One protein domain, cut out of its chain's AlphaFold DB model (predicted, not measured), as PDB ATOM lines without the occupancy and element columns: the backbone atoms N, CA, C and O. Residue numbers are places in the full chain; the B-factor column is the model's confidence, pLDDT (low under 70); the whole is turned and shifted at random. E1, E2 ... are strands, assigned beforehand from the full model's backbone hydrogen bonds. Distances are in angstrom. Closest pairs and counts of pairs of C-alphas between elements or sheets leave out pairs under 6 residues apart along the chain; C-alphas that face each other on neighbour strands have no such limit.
ATOM      1  N   GLY A 588       8.887  -1.220 -26.719       64.19
ATOM      2  CA  GLY A 588       9.846  -1.644 -27.750       64.19
ATOM      3  C   GLY A 588      10.291  -3.124 -27.754       64.19
ATOM      4  O   GLY A 588      10.175  -3.832 -26.767       64.19
ATOM      5  N   GLN A 589      10.791  -3.651 -28.864       82.06
ATOM      6  CA  GLN A 589      11.270  -5.039 -28.942       82.06
ATOM      7  C   GLN A 589      12.646  -5.186 -28.263       82.06
ATOM      8  O   GLN A 589      13.477  -4.290 -28.390       82.06
ATOM      9  N   CYS A 590      12.893  -6.292 -27.547       84.75
ATOM     10  CA  CYS A 590      14.231  -6.604 -27.025       84.75
ATOM     11  C   CYS A 590      15.211  -6.877 -28.180       84.75
ATOM     12  O   CYS A 590      14.818  -7.540 -29.146       84.75
ATOM     13  N   PRO A 591      16.465  -6.405 -28.094       81.56
ATOM     14  CA  PRO A 591      17.470  -6.661 -29.112       81.56
ATOM     15  C   PRO A 591      17.802  -8.154 -29.194       81.56
ATOM     16  O   PRO A 591      17.932  -8.835 -28.178       81.56
ATOM     17  N   TRP A 592      17.937  -8.650 -30.419       79.75
ATOM     18  CA  TRP A 592      18.377 -10.003 -30.729       79.75
ATOM     19  C   TRP A 592      19.909 -10.050 -30.714       79.75
ATOM     20  O   TRP A 592      20.556  -9.222 -31.355       79.75
ATOM     21  N   MET A 593      20.491 -11.006 -29.989       70.12
ATOM     22  CA  MET A 593      21.939 -11.245 -29.950       70.12
ATOM     23  C   MET A 593      22.210 -12.605 -30.602       70.12
ATOM     24  O   MET A 593      21.678 -13.613 -30.146       70.12
ATOM     25  N   ASP A 594      23.029 -12.643 -31.654       61.59
ATOM     26  CA  ASP A 594      23.378 -13.877 -32.384       61.59
ATOM     27  C   ASP A 594      24.479 -14.710 -31.671       61.59
ATOM     28  O   ASP A 594      25.072 -15.619 -32.254       61.59
ATOM     29  N   GLU A 595      24.779 -14.437 -30.397       56.16
ATOM     30  CA  GLU A 595      25.909 -15.056 -29.695       56.16
ATOM     31  C   GLU A 595      25.558 -16.412 -29.044       56.16
ATOM     32  O   GLU A 595      25.035 -16.499 -27.938       56.16
ATOM     33  N   ASN A 596      25.906 -17.472 -29.778       47.34
ATOM     34  CA  ASN A 596      26.401 -18.792 -29.356       47.34
ATOM     35  C   ASN A 596      25.684 -19.527 -28.178       47.34
ATOM     36  O   ASN A 596      25.935 -19.230 -27.008       47.34
ATOM     37  N   PRO A 597      24.906 -20.604 -28.430       45.84
ATOM     38  CA  PRO A 597      24.129 -21.341 -27.415       45.84
ATOM     39  C   PRO A 597      24.949 -22.216 -26.431       45.84
ATOM     40  O   PRO A 597      24.397 -23.111 -25.795       45.84
ATOM     41  N   ALA A 598      26.259 -21.988 -26.278       37.94
ATOM     42  CA  ALA A 598      27.172 -22.866 -25.530       37.94
ATOM     43  C   ALA A 598      27.736 -22.271 -24.221       37.94
ATOM     44  O   ALA A 598      28.756 -22.745 -23.720       37.94
ATOM     45  N   ILE A 599      27.106 -21.248 -23.637       44.62
ATOM     46  CA  ILE A 599      27.594 -20.624 -22.395       44.62
ATOM     47  C   ILE A 599      26.866 -21.227 -21.182       44.62
ATOM     48  O   ILE A 599      25.682 -20.982 -20.963       44.62
ATOM     49  N   ARG A 600      27.582 -22.011 -20.360       43.12
ATOM     50  CA  ARG A 600      27.122 -22.373 -19.006       43.12
ATOM     51  C   ARG A 600      27.136 -21.117 -18.136       43.12
ATOM     52  O   ARG A 600      28.172 -20.474 -18.001       43.12
ATOM     53  N   CYS A 601      26.007 -20.783 -17.524       36.88
ATOM     54  CA  CYS A 601      25.898 -19.631 -16.636       36.88
ATOM     55  C   CYS A 601      26.641 -19.890 -15.320       36.88
ATOM     56  O   CYS A 601      26.205 -20.710 -14.517       36.88
ATOM     57  N   ILE A 602      27.756 -19.194 -15.094       47.56
ATOM     58  CA  ILE A 602      28.551 -19.322 -13.857       47.56
ATOM     59  C   ILE A 602      28.077 -18.311 -12.788       47.56
ATOM     60  O   ILE A 602      28.296 -18.519 -11.600       47.56
ATOM     61  N   HIS A 603      27.329 -17.269 -13.179       43.28
ATOM     62  CA  HIS A 603      26.722 -16.301 -12.261       43.28
ATOM     63  C   HIS A 603      25.325 -15.882 -12.738       43.28
ATOM     64  O   HIS A 603      25.186 -15.251 -13.784       43.28
ATOM     65  N   TYR A 604      24.292 -16.227 -11.967       49.16
ATOM     66  CA  TYR A 604      22.917 -15.788 -12.206       49.16
ATOM     67  C   TYR A 604      22.736 -14.399 -11.584       49.16
ATOM     68  O   TYR A 604      22.801 -14.262 -10.364       49.16
ATOM     69  N   ASN A 605      22.552 -13.358 -12.398       57.72
ATOM     70  CA  ASN A 605      22.366 -11.994 -11.899       57.72
ATOM     71  C   ASN A 605      21.069 -11.409 -12.473       57.72
ATOM     72  O   ASN A 605      20.996 -11.109 -13.665       57.72
ATOM     73  N   LYS A 606      20.033 -11.292 -11.634       72.12
ATOM     74  CA  LYS A 606      18.768 -10.636 -11.990       72.12
ATOM     75  C   LYS A 606      18.906  -9.135 -11.747       72.12
ATOM     76  O   LYS A 606      19.005  -8.713 -10.601       72.12
ATOM     77  N   GLN A 607      18.925  -8.338 -12.813       76.62
ATOM     78  CA  GLN A 607      19.020  -6.875 -12.720       76.62
ATOM     79  C   GLN A 607      17.661  -6.176 -12.852       76.62
ATOM     80  O   GLN A 607      17.533  -5.010 -12.490       76.62
ATOM     81  N   CYS A 608      16.646  -6.871 -13.358       79.50
ATOM     82  CA  CYS A 608      15.271  -6.395 -13.451       79.50
ATOM     83  C   CYS A 608      14.322  -7.598 -13.423       79.50
ATOM     84  O   CYS A 608      14.734  -8.684 -13.813       79.50
ATOM     85  N   ASP A 609      13.078  -7.388 -12.983       81.44
ATOM     86  CA  ASP A 609      11.971  -8.357 -13.096       81.44
ATOM     87  C   ASP A 609      10.766  -7.776 -13.885       81.44
ATOM     88  O   ASP A 609       9.798  -8.482 -14.162       81.44
ATOM     89  N   ASP A 610      10.801  -6.484 -14.250       80.88
ATOM     90  CA  ASP A 610       9.735  -5.759 -14.964       80.88
ATOM     91  C   ASP A 610      10.337  -4.595 -15.784       80.88
ATOM     92  O   ASP A 610      11.289  -3.951 -15.336       80.88
ATOM     93  N   ASP A 611       9.772  -4.294 -16.962       80.00
ATOM     94  CA  ASP A 611      10.157  -3.164 -17.831       80.00
ATOM     95  C   ASP A 611      10.155  -1.813 -17.093       80.00
ATOM     96  O   ASP A 611      10.954  -0.932 -17.398       80.00
ATOM     97  N   ARG A 612       9.285  -1.643 -16.091       81.12
ATOM     98  CA  ARG A 612       9.185  -0.423 -15.270       81.12
ATOM     99  C   ARG A 612      10.402  -0.183 -14.385       81.12
ATOM    100  O   ARG A 612      10.586   0.933 -13.906       81.12
ATOM    101  N   LEU A 613      11.187  -1.226 -14.126       84.25
ATOM    102  CA  LEU A 613      12.427  -1.133 -13.359       84.25
ATOM    103  C   LEU A 613      13.603  -0.693 -14.239       84.25
ATOM    104  O   LEU A 613      14.668  -0.374 -13.715       84.25
ATOM    105  N   CYS A 614      13.413  -0.659 -15.559       84.75
ATOM    106  CA  CYS A 614      14.432  -0.241 -16.500       84.75
ATOM    107  C   CYS A 614      14.392   1.270 -16.775       84.75
ATOM    108  O   CYS A 614      13.332   1.897 -16.690       84.75
ATOM    109  N   PRO A 615      15.542   1.880 -17.125       87.00
ATOM    110  CA  PRO A 615      15.587   3.269 -17.566       87.00
ATOM    111  C   PRO A 615      14.648   3.528 -18.760       87.00
ATOM    112  O   PRO A 615      14.377   2.611 -19.541       87.00
ATOM    113  N   PRO A 616      14.181   4.771 -18.972       84.25
ATOM    114  CA  PRO A 616      13.399   5.118 -20.155       84.25
ATOM    115  C   PRO A 616      14.083   4.668 -21.456       84.25
ATOM    116  O   PRO A 616      15.297   4.802 -21.618       84.25
ATOM    117  N   GLY A 617      13.304   4.100 -22.379       83.88
ATOM    118  CA  GLY A 617      13.819   3.526 -23.629       83.88
ATOM    119  C   GLY A 617      14.443   2.130 -23.492       83.88
ATOM    120  O   GLY A 617      14.844   1.559 -24.501       83.88
ATOM    121  N   HIS A 618      14.497   1.564 -22.282       88.94
ATOM    122  CA  HIS A 618      14.966   0.202 -22.039       88.94
ATOM    123  C   HIS A 618      13.820  -0.742 -21.663       88.94
ATOM    124  O   HIS A 618      12.749  -0.320 -21.226       88.94
ATOM    125  N   LYS A 619      14.076  -2.038 -21.824       86.25
ATOM    126  CA  LYS A 619      13.207  -3.139 -21.426       86.25
ATOM    127  C   LYS A 619      13.951  -4.206 -20.664       86.25
ATOM    128  O   LYS A 619      15.143  -4.408 -20.890       86.25
ATOM    129  N   CYS A 620      13.223  -4.913 -19.812       88.12
ATOM    130  CA  CYS A 620      13.750  -6.057 -19.106       88.12
ATOM    131  C   CYS A 620      13.759  -7.265 -20.043       88.12
ATOM    132  O   CYS A 620      12.731  -7.881 -20.320       88.12
ATOM    133  N   CYS A 621      14.935  -7.578 -20.574       86.31
ATOM    134  CA  CYS A 621      15.128  -8.649 -21.533       86.31
ATOM    135  C   CYS A 621      15.724  -9.866 -20.825       86.31
ATOM    136  O   CYS A 621      16.695  -9.753 -20.071       86.31
ATOM    137  N   GLY A 622      15.121 -11.033 -21.051       81.88
ATOM    138  CA  GLY A 622      15.660 -12.306 -20.592       81.88
ATOM    139  C   GLY A 622      16.802 -12.746 -21.500       81.88
ATOM    140  O   GLY A 622      16.596 -12.966 -22.688       81.88
ATOM    141  N   GLU A 623      17.992 -12.881 -20.933       76.06
ATOM    142  CA  GLU A 623      19.129 -13.548 -21.555       76.06
ATOM    143  C   GLU A 623      19.279 -14.951 -20.956       76.06
ATOM    144  O   GLU A 623      18.752 -15.252 -19.882       76.06
ATOM    145  N   ILE A 624      20.051 -15.805 -21.631       74.19
ATOM    146  CA  ILE A 624      20.324 -17.193 -21.219       74.19
ATOM    147  C   ILE A 624      20.784 -17.270 -19.745       74.19
ATOM    148  O   ILE A 624      20.471 -18.236 -19.055       74.19
ATOM    149  N   CYS A 625      21.453 -16.224 -19.234       56.03
ATOM    150  CA  CYS A 625      21.996 -16.163 -17.870       56.03
ATOM    151  C   CYS A 625      21.385 -15.092 -16.942       56.03
ATOM    152  O   CYS A 625      22.028 -14.688 -15.970       56.03
ATOM    153  N   GLY A 626      20.152 -14.642 -17.192       77.31
ATOM    154  CA  GLY A 626      19.428 -13.738 -16.290       77.31
ATOM    155  C   GLY A 626      18.692 -12.617 -17.017       77.31
ATOM    156  O   GLY A 626      18.716 -12.525 -18.238       77.31
ATOM    157  N   GLN A 627      18.016 -11.760 -16.258       81.12
ATOM    158  CA  GLN A 627      17.247 -10.638 -16.799       81.12
ATOM    159  C   GLN A 627      18.032  -9.333 -16.657       81.12
ATOM    160  O   GLN A 627      18.566  -9.047 -15.580       81.12
ATOM    161  N   LYS A 628      18.112  -8.547 -17.737       88.50
ATOM    162  CA  LYS A 628      18.813  -7.254 -17.763       88.50
ATOM    163  C   LYS A 628      18.053  -6.203 -18.557       88.50
ATOM    164  O   LYS A 628      17.375  -6.510 -19.533       88.50
ATOM    165  N   CYS A 629      18.221  -4.946 -18.160       88.38
ATOM    166  CA  CYS A 629      17.678  -3.814 -18.897       88.38
ATOM    167  C   CYS A 629      18.493  -3.561 -20.171       88.38
ATOM    168  O   CYS A 629      19.683  -3.263 -20.091       88.38
ATOM    169  N   ARG A 630      17.856  -3.656 -21.341       88.94
ATOM    170  CA  ARG A 630      18.463  -3.404 -22.658       88.94
ATOM    171  C   ARG A 630      17.680  -2.331 -23.421       88.94
ATOM    172  O   ARG A 630      16.467  -2.259 -23.228       88.94
ATOM    173  N   PRO A 631      18.316  -1.519 -24.281       90.25
ATOM    174  CA  PRO A 631      17.601  -0.557 -25.118       90.25
ATOM    175  C   PRO A 631      16.615  -1.295 -26.018       90.25
ATOM    176  O   PRO A 631      16.972  -2.299 -26.631       90.25
ATOM    177  N   ALA A 632      15.382  -0.811 -26.096       89.44
ATOM    178  CA  ALA A 632      14.320  -1.467 -26.841       89.44
ATOM    179  C   ALA A 632      14.027  -0.728 -28.151       89.44
ATOM    180  O   ALA A 632      13.961   0.500 -28.166       89.44
ATOM    181  N   CYS A 633      13.777  -1.458 -29.240       90.38
ATOM    182  CA  CYS A 633      13.341  -0.841 -30.495       90.38
ATOM    183  C   CYS A 633      11.892  -0.378 -30.362       90.38
ATOM    184  O   CYS A 633      10.996  -1.219 -30.302       90.38
ATOM    185  N   ALA A 634      11.660   0.932 -30.276       83.44
ATOM    186  CA  ALA A 634      10.331   1.527 -30.170       83.44
ATOM    187  C   ALA A 634      10.058   2.456 -31.373       83.44
ATOM    188  O   ALA A 634      10.799   3.425 -31.548       83.44
ATOM    189  N   PRO A 635       8.996   2.216 -32.173       86.88
ATOM    190  CA  PRO A 635       8.032   1.113 -32.070       86.88
ATOM    191  C   PRO A 635       8.663  -0.261 -32.367       86.88
ATOM    192  O   PRO A 635       9.795  -0.341 -32.836       86.88
ATOM    193  N   ALA A 636       7.932  -1.341 -32.066       81.94
ATOM    194  CA  ALA A 636       8.365  -2.703 -32.384       81.94
ATOM    195  C   ALA A 636       8.657  -2.861 -33.887       81.94
ATOM    196  O   ALA A 636       8.010  -2.219 -34.718       81.94
ATOM    197  N   CYS A 637       9.619  -3.721 -34.229       89.62
ATOM    198  CA  CYS A 637      10.053  -3.881 -35.611       89.62
ATOM    199  C   CYS A 637       8.958  -4.491 -36.489       89.62
ATOM    200  O   CYS A 637       8.178  -5.337 -36.043       89.62
ATOM    201  N   ALA A 638       8.892  -4.050 -37.747       89.19
ATOM    202  CA  ALA A 638       7.929  -4.570 -38.708       89.19
ATOM    203  C   ALA A 638       8.236  -6.044 -39.056       89.19
ATOM    204  O   ALA A 638       9.376  -6.492 -38.898       89.19
ATOM    205  N   PRO A 639       7.257  -6.816 -39.567       87.81
ATOM    206  CA  PRO A 639       7.519  -8.158 -40.081       87.81
ATOM    207  C   PRO A 639       8.679  -8.160 -41.090       87.81
ATOM    208  O   PRO A 639       8.700  -7.349 -42.013       87.81
ATOM    209  N   GLY A 640       9.645  -9.064 -40.906       89.75
ATOM    210  CA  GLY A 640      10.871  -9.119 -41.715       89.75
ATOM    211  C   GLY A 640      12.031  -8.265 -41.186       89.75
ATOM    212  O   GLY A 640      13.091  -8.247 -41.806       89.75
ATOM    213  N   GLN A 641      11.868  -7.593 -40.044       93.44
ATOM    214  CA  GLN A 641      12.938  -6.894 -39.332       93.44
ATOM    215  C   GLN A 641      13.192  -7.521 -37.952       93.44
ATOM    216  O   GLN A 641      12.296  -8.105 -37.342       93.44
ATOM    217  N   ARG A 642      14.416  -7.374 -37.437       91.06
ATOM    218  CA  ARG A 642      14.809  -7.719 -36.066       91.06
ATOM    219  C   ARG A 642      15.378  -6.498 -35.359       91.06
ATOM    220  O   ARG A 642      16.010  -5.654 -35.985       91.06
ATOM    221  N   CYS A 643      15.159  -6.411 -34.053       91.94
ATOM    222  CA  CYS A 643      15.760  -5.369 -33.233       91.94
ATOM    223  C   CYS A 643      17.232  -5.715 -32.986       91.94
ATOM    224  O   CYS A 643      17.505  -6.785 -32.451       91.94
ATOM    225  N   GLN A 644      18.169  -4.852 -33.371       91.31
ATOM    226  CA  GLN A 644      19.604  -5.073 -33.181       91.31
ATOM    227  C   GLN A 644      20.222  -3.856 -32.470       91.31
ATOM    228  O   GLN A 644      19.841  -2.722 -32.777       91.31
ATOM    229  N   PRO A 645      21.127  -4.045 -31.488       87.06
ATOM    230  CA  PRO A 645      21.802  -2.924 -30.849       87.06
ATOM    231  C   PRO A 645      22.735  -2.233 -31.853       87.06
ATOM    232  O   PRO A 645      23.372  -2.891 -32.674       87.06
ATOM    233  N   VAL A 646      22.818  -0.905 -31.782       89.81
ATOM    234  CA  VAL A 646      23.717  -0.107 -32.624       89.81
ATOM    235  C   VAL A 646      25.073  -0.007 -31.924       89.81
ATOM    236  O   VAL A 646      25.208   0.636 -30.879       89.81
ATOM    237  N   GLU A 647      26.083  -0.677 -32.473       86.56
ATOM    238  CA  GLU A 647      27.470  -0.552 -32.018       86.56
ATOM    239  C   GLU A 647      28.056   0.828 -32.365       86.56
ATOM    240  O   GLU A 647      27.650   1.436 -33.358       86.56
ATOM    241  N   PRO A 648      29.011   1.358 -31.572       65.12
ATOM    242  CA  PRO A 648      29.740   0.699 -30.477       65.12
ATOM    243  C   PRO A 648      29.152   0.916 -29.072       65.12
ATOM    244  O   PRO A 648      29.710   0.416 -28.100       65.12
ATOM    245  N   LEU A 649      28.060   1.675 -28.930       64.94
ATOM    246  CA  LEU A 649      27.649   2.181 -27.615       64.94
ATOM    247  C   LEU A 649      26.611   1.331 -26.873       64.94
ATOM    248  O   LEU A 649      26.398   1.604 -25.702       64.94
ATOM    249  N   LEU A 650      25.976   0.310 -27.474       75.44
ATOM    250  CA  LEU A 650      24.971  -0.557 -26.802       75.44
ATOM    251  C   LEU A 650      23.808   0.201 -26.111       75.44
ATOM    252  O   LEU A 650      23.007  -0.414 -25.413       75.44
ATOM    253  N   GLU A 651      23.693   1.515 -26.316       82.06
ATOM    254  CA  GLU A 651      22.714   2.418 -25.693       82.06
ATOM    255  C   GLU A 651      21.474   2.637 -26.570       82.06
ATOM    256  O   GLU A 651      20.495   3.249 -26.139       82.06
ATOM    257  N   ARG A 652      21.498   2.155 -27.816       87.00
ATOM    258  CA  ARG A 652      20.401   2.274 -28.782       87.00
ATOM    259  C   ARG A 652      20.190   0.957 -29.509       87.00
ATOM    260  O   ARG A 652      21.136   0.198 -29.705       87.00
ATOM    261  N   ALA A 653      18.952   0.712 -29.918       89.38
ATOM    262  CA  ALA A 653      18.590  -0.425 -30.746       89.38
ATOM    263  C   ALA A 653      17.729   0.044 -31.921       89.38
ATOM    264  O   ALA A 653      16.879   0.924 -31.760       89.38
ATOM    265  N   GLU A 654      17.963  -0.539 -33.091       93.94
ATOM    266  CA  GLU A 654      17.283  -0.203 -34.339       93.94
ATOM    267  C   GLU A 654      16.727  -1.461 -35.010       93.94
ATOM    268  O   GLU A 654      17.219  -2.576 -34.821       93.94
ATOM    269  N   CYS A 655      15.667  -1.284 -35.795       94.50
ATOM    270  CA  CYS A 655      15.067  -2.365 -36.563       94.50
ATOM    271  C   CYS A 655      15.831  -2.565 -37.869       94.50
ATOM    272  O   CYS A 655      15.757  -1.730 -38.769       94.50
ATOM    273  N   VAL A 656      16.527  -3.691 -37.989       94.31
ATOM    274  CA  VAL A 656      17.282  -4.061 -39.191       94.31
ATOM    275  C   VAL A 656      16.566  -5.178 -39.957       94.31
ATOM    276  O   VAL A 656      15.951  -6.037 -39.325       94.31
ATOM    277  N   PRO A 657      16.609  -5.210 -41.301       94.44
ATOM    278  CA  PRO A 657      16.058  -6.318 -42.081       94.44
ATOM    279  C   PRO A 657      16.702  -7.658 -41.702       94.44
ATOM    280  O   PRO A 657      17.911  -7.735 -41.480       94.44
ATOM    281  N   VAL A 658      15.906  -8.725 -41.653       91.50
ATOM    282  CA  VAL A 658      16.410 -10.095 -41.510       91.50
ATOM    283  C   VAL A 658      16.789 -10.597 -42.901       91.50
ATOM    284  O   VAL A 658      15.914 -10.912 -43.705       91.50
ATOM    285  N   ASN A 659      18.088 -10.647 -43.197       84.12
ATOM    286  CA  ASN A 659      18.589 -11.358 -44.372       84.12
ATOM    287  C   ASN A 659      18.580 -12.856 -44.041       84.12
ATOM    288  O   ASN A 659      19.369 -13.292 -43.203       84.12
ATOM    289  N   TYR A 660      17.642 -13.596 -44.634       69.88
ATOM    290  CA  TYR A 660      17.575 -15.058 -44.548       69.88
ATOM    291  C   TYR A 660      18.570 -15.728 -45.489       69.88
ATOM    292  O   TYR A 660      18.757 -15.197 -46.610       69.88
TER     293      TYR A 660
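What this domain is: This is residues 588 to 660 of the 660 residues of an uncharacterized protein of Amphibalanus amphitrite (UniProt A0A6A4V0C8). With little regular structure, the domain is two small strand hairpins, E1 with E2 and E3 with E4, meeting near Pro 631, while a long unnamed stretch, residues 588 to 617, loops widely round the first. The printed part has 73 residues, no named helix and strands E1, E2, E3, E4 in that order, in two antiparallel two-stranded sheets; the class is all strand, with 22 residues in named elements. It is compact, with a radius of gyration of the C-alphas of 12.7 A, spanning 33 by 30 by 23 A.

Where its parts are: E1, residues 618 to 623, begins at C-alpha 618 (14.966, 0.202, -22.039) and measures 14.4 A. E2, residues 626 to 631, measures 16.0 A; E3, residues 641 to 645, 12.9 A. E4, residues 653 to 657, measures 13.0 A, ending at C-alpha 657 (16.058, -6.318, -42.081).

How they stand to each other: Hairpin E1 and E2 is antiparallel at 145 degrees, with N 621 and O 628 within hydrogen-bond range, 2.9 A. Hairpin E3 and E4 is antiparallel at 144 degrees, with N 642 and O 656 within range, 2.8 A. The closest C-alphas of E2 and E4, Pro 631 and Ala 653, are 5.7 A apart. E1 is apart from E3 and E4.

The domain as a whole: The farthest C-alphas, Ile 602 and Ala 638, are 35.5 A apart. The printed part has no cut; no link between strands is long. Seventeen residues, among them 594 to 605, have pLDDT under 70.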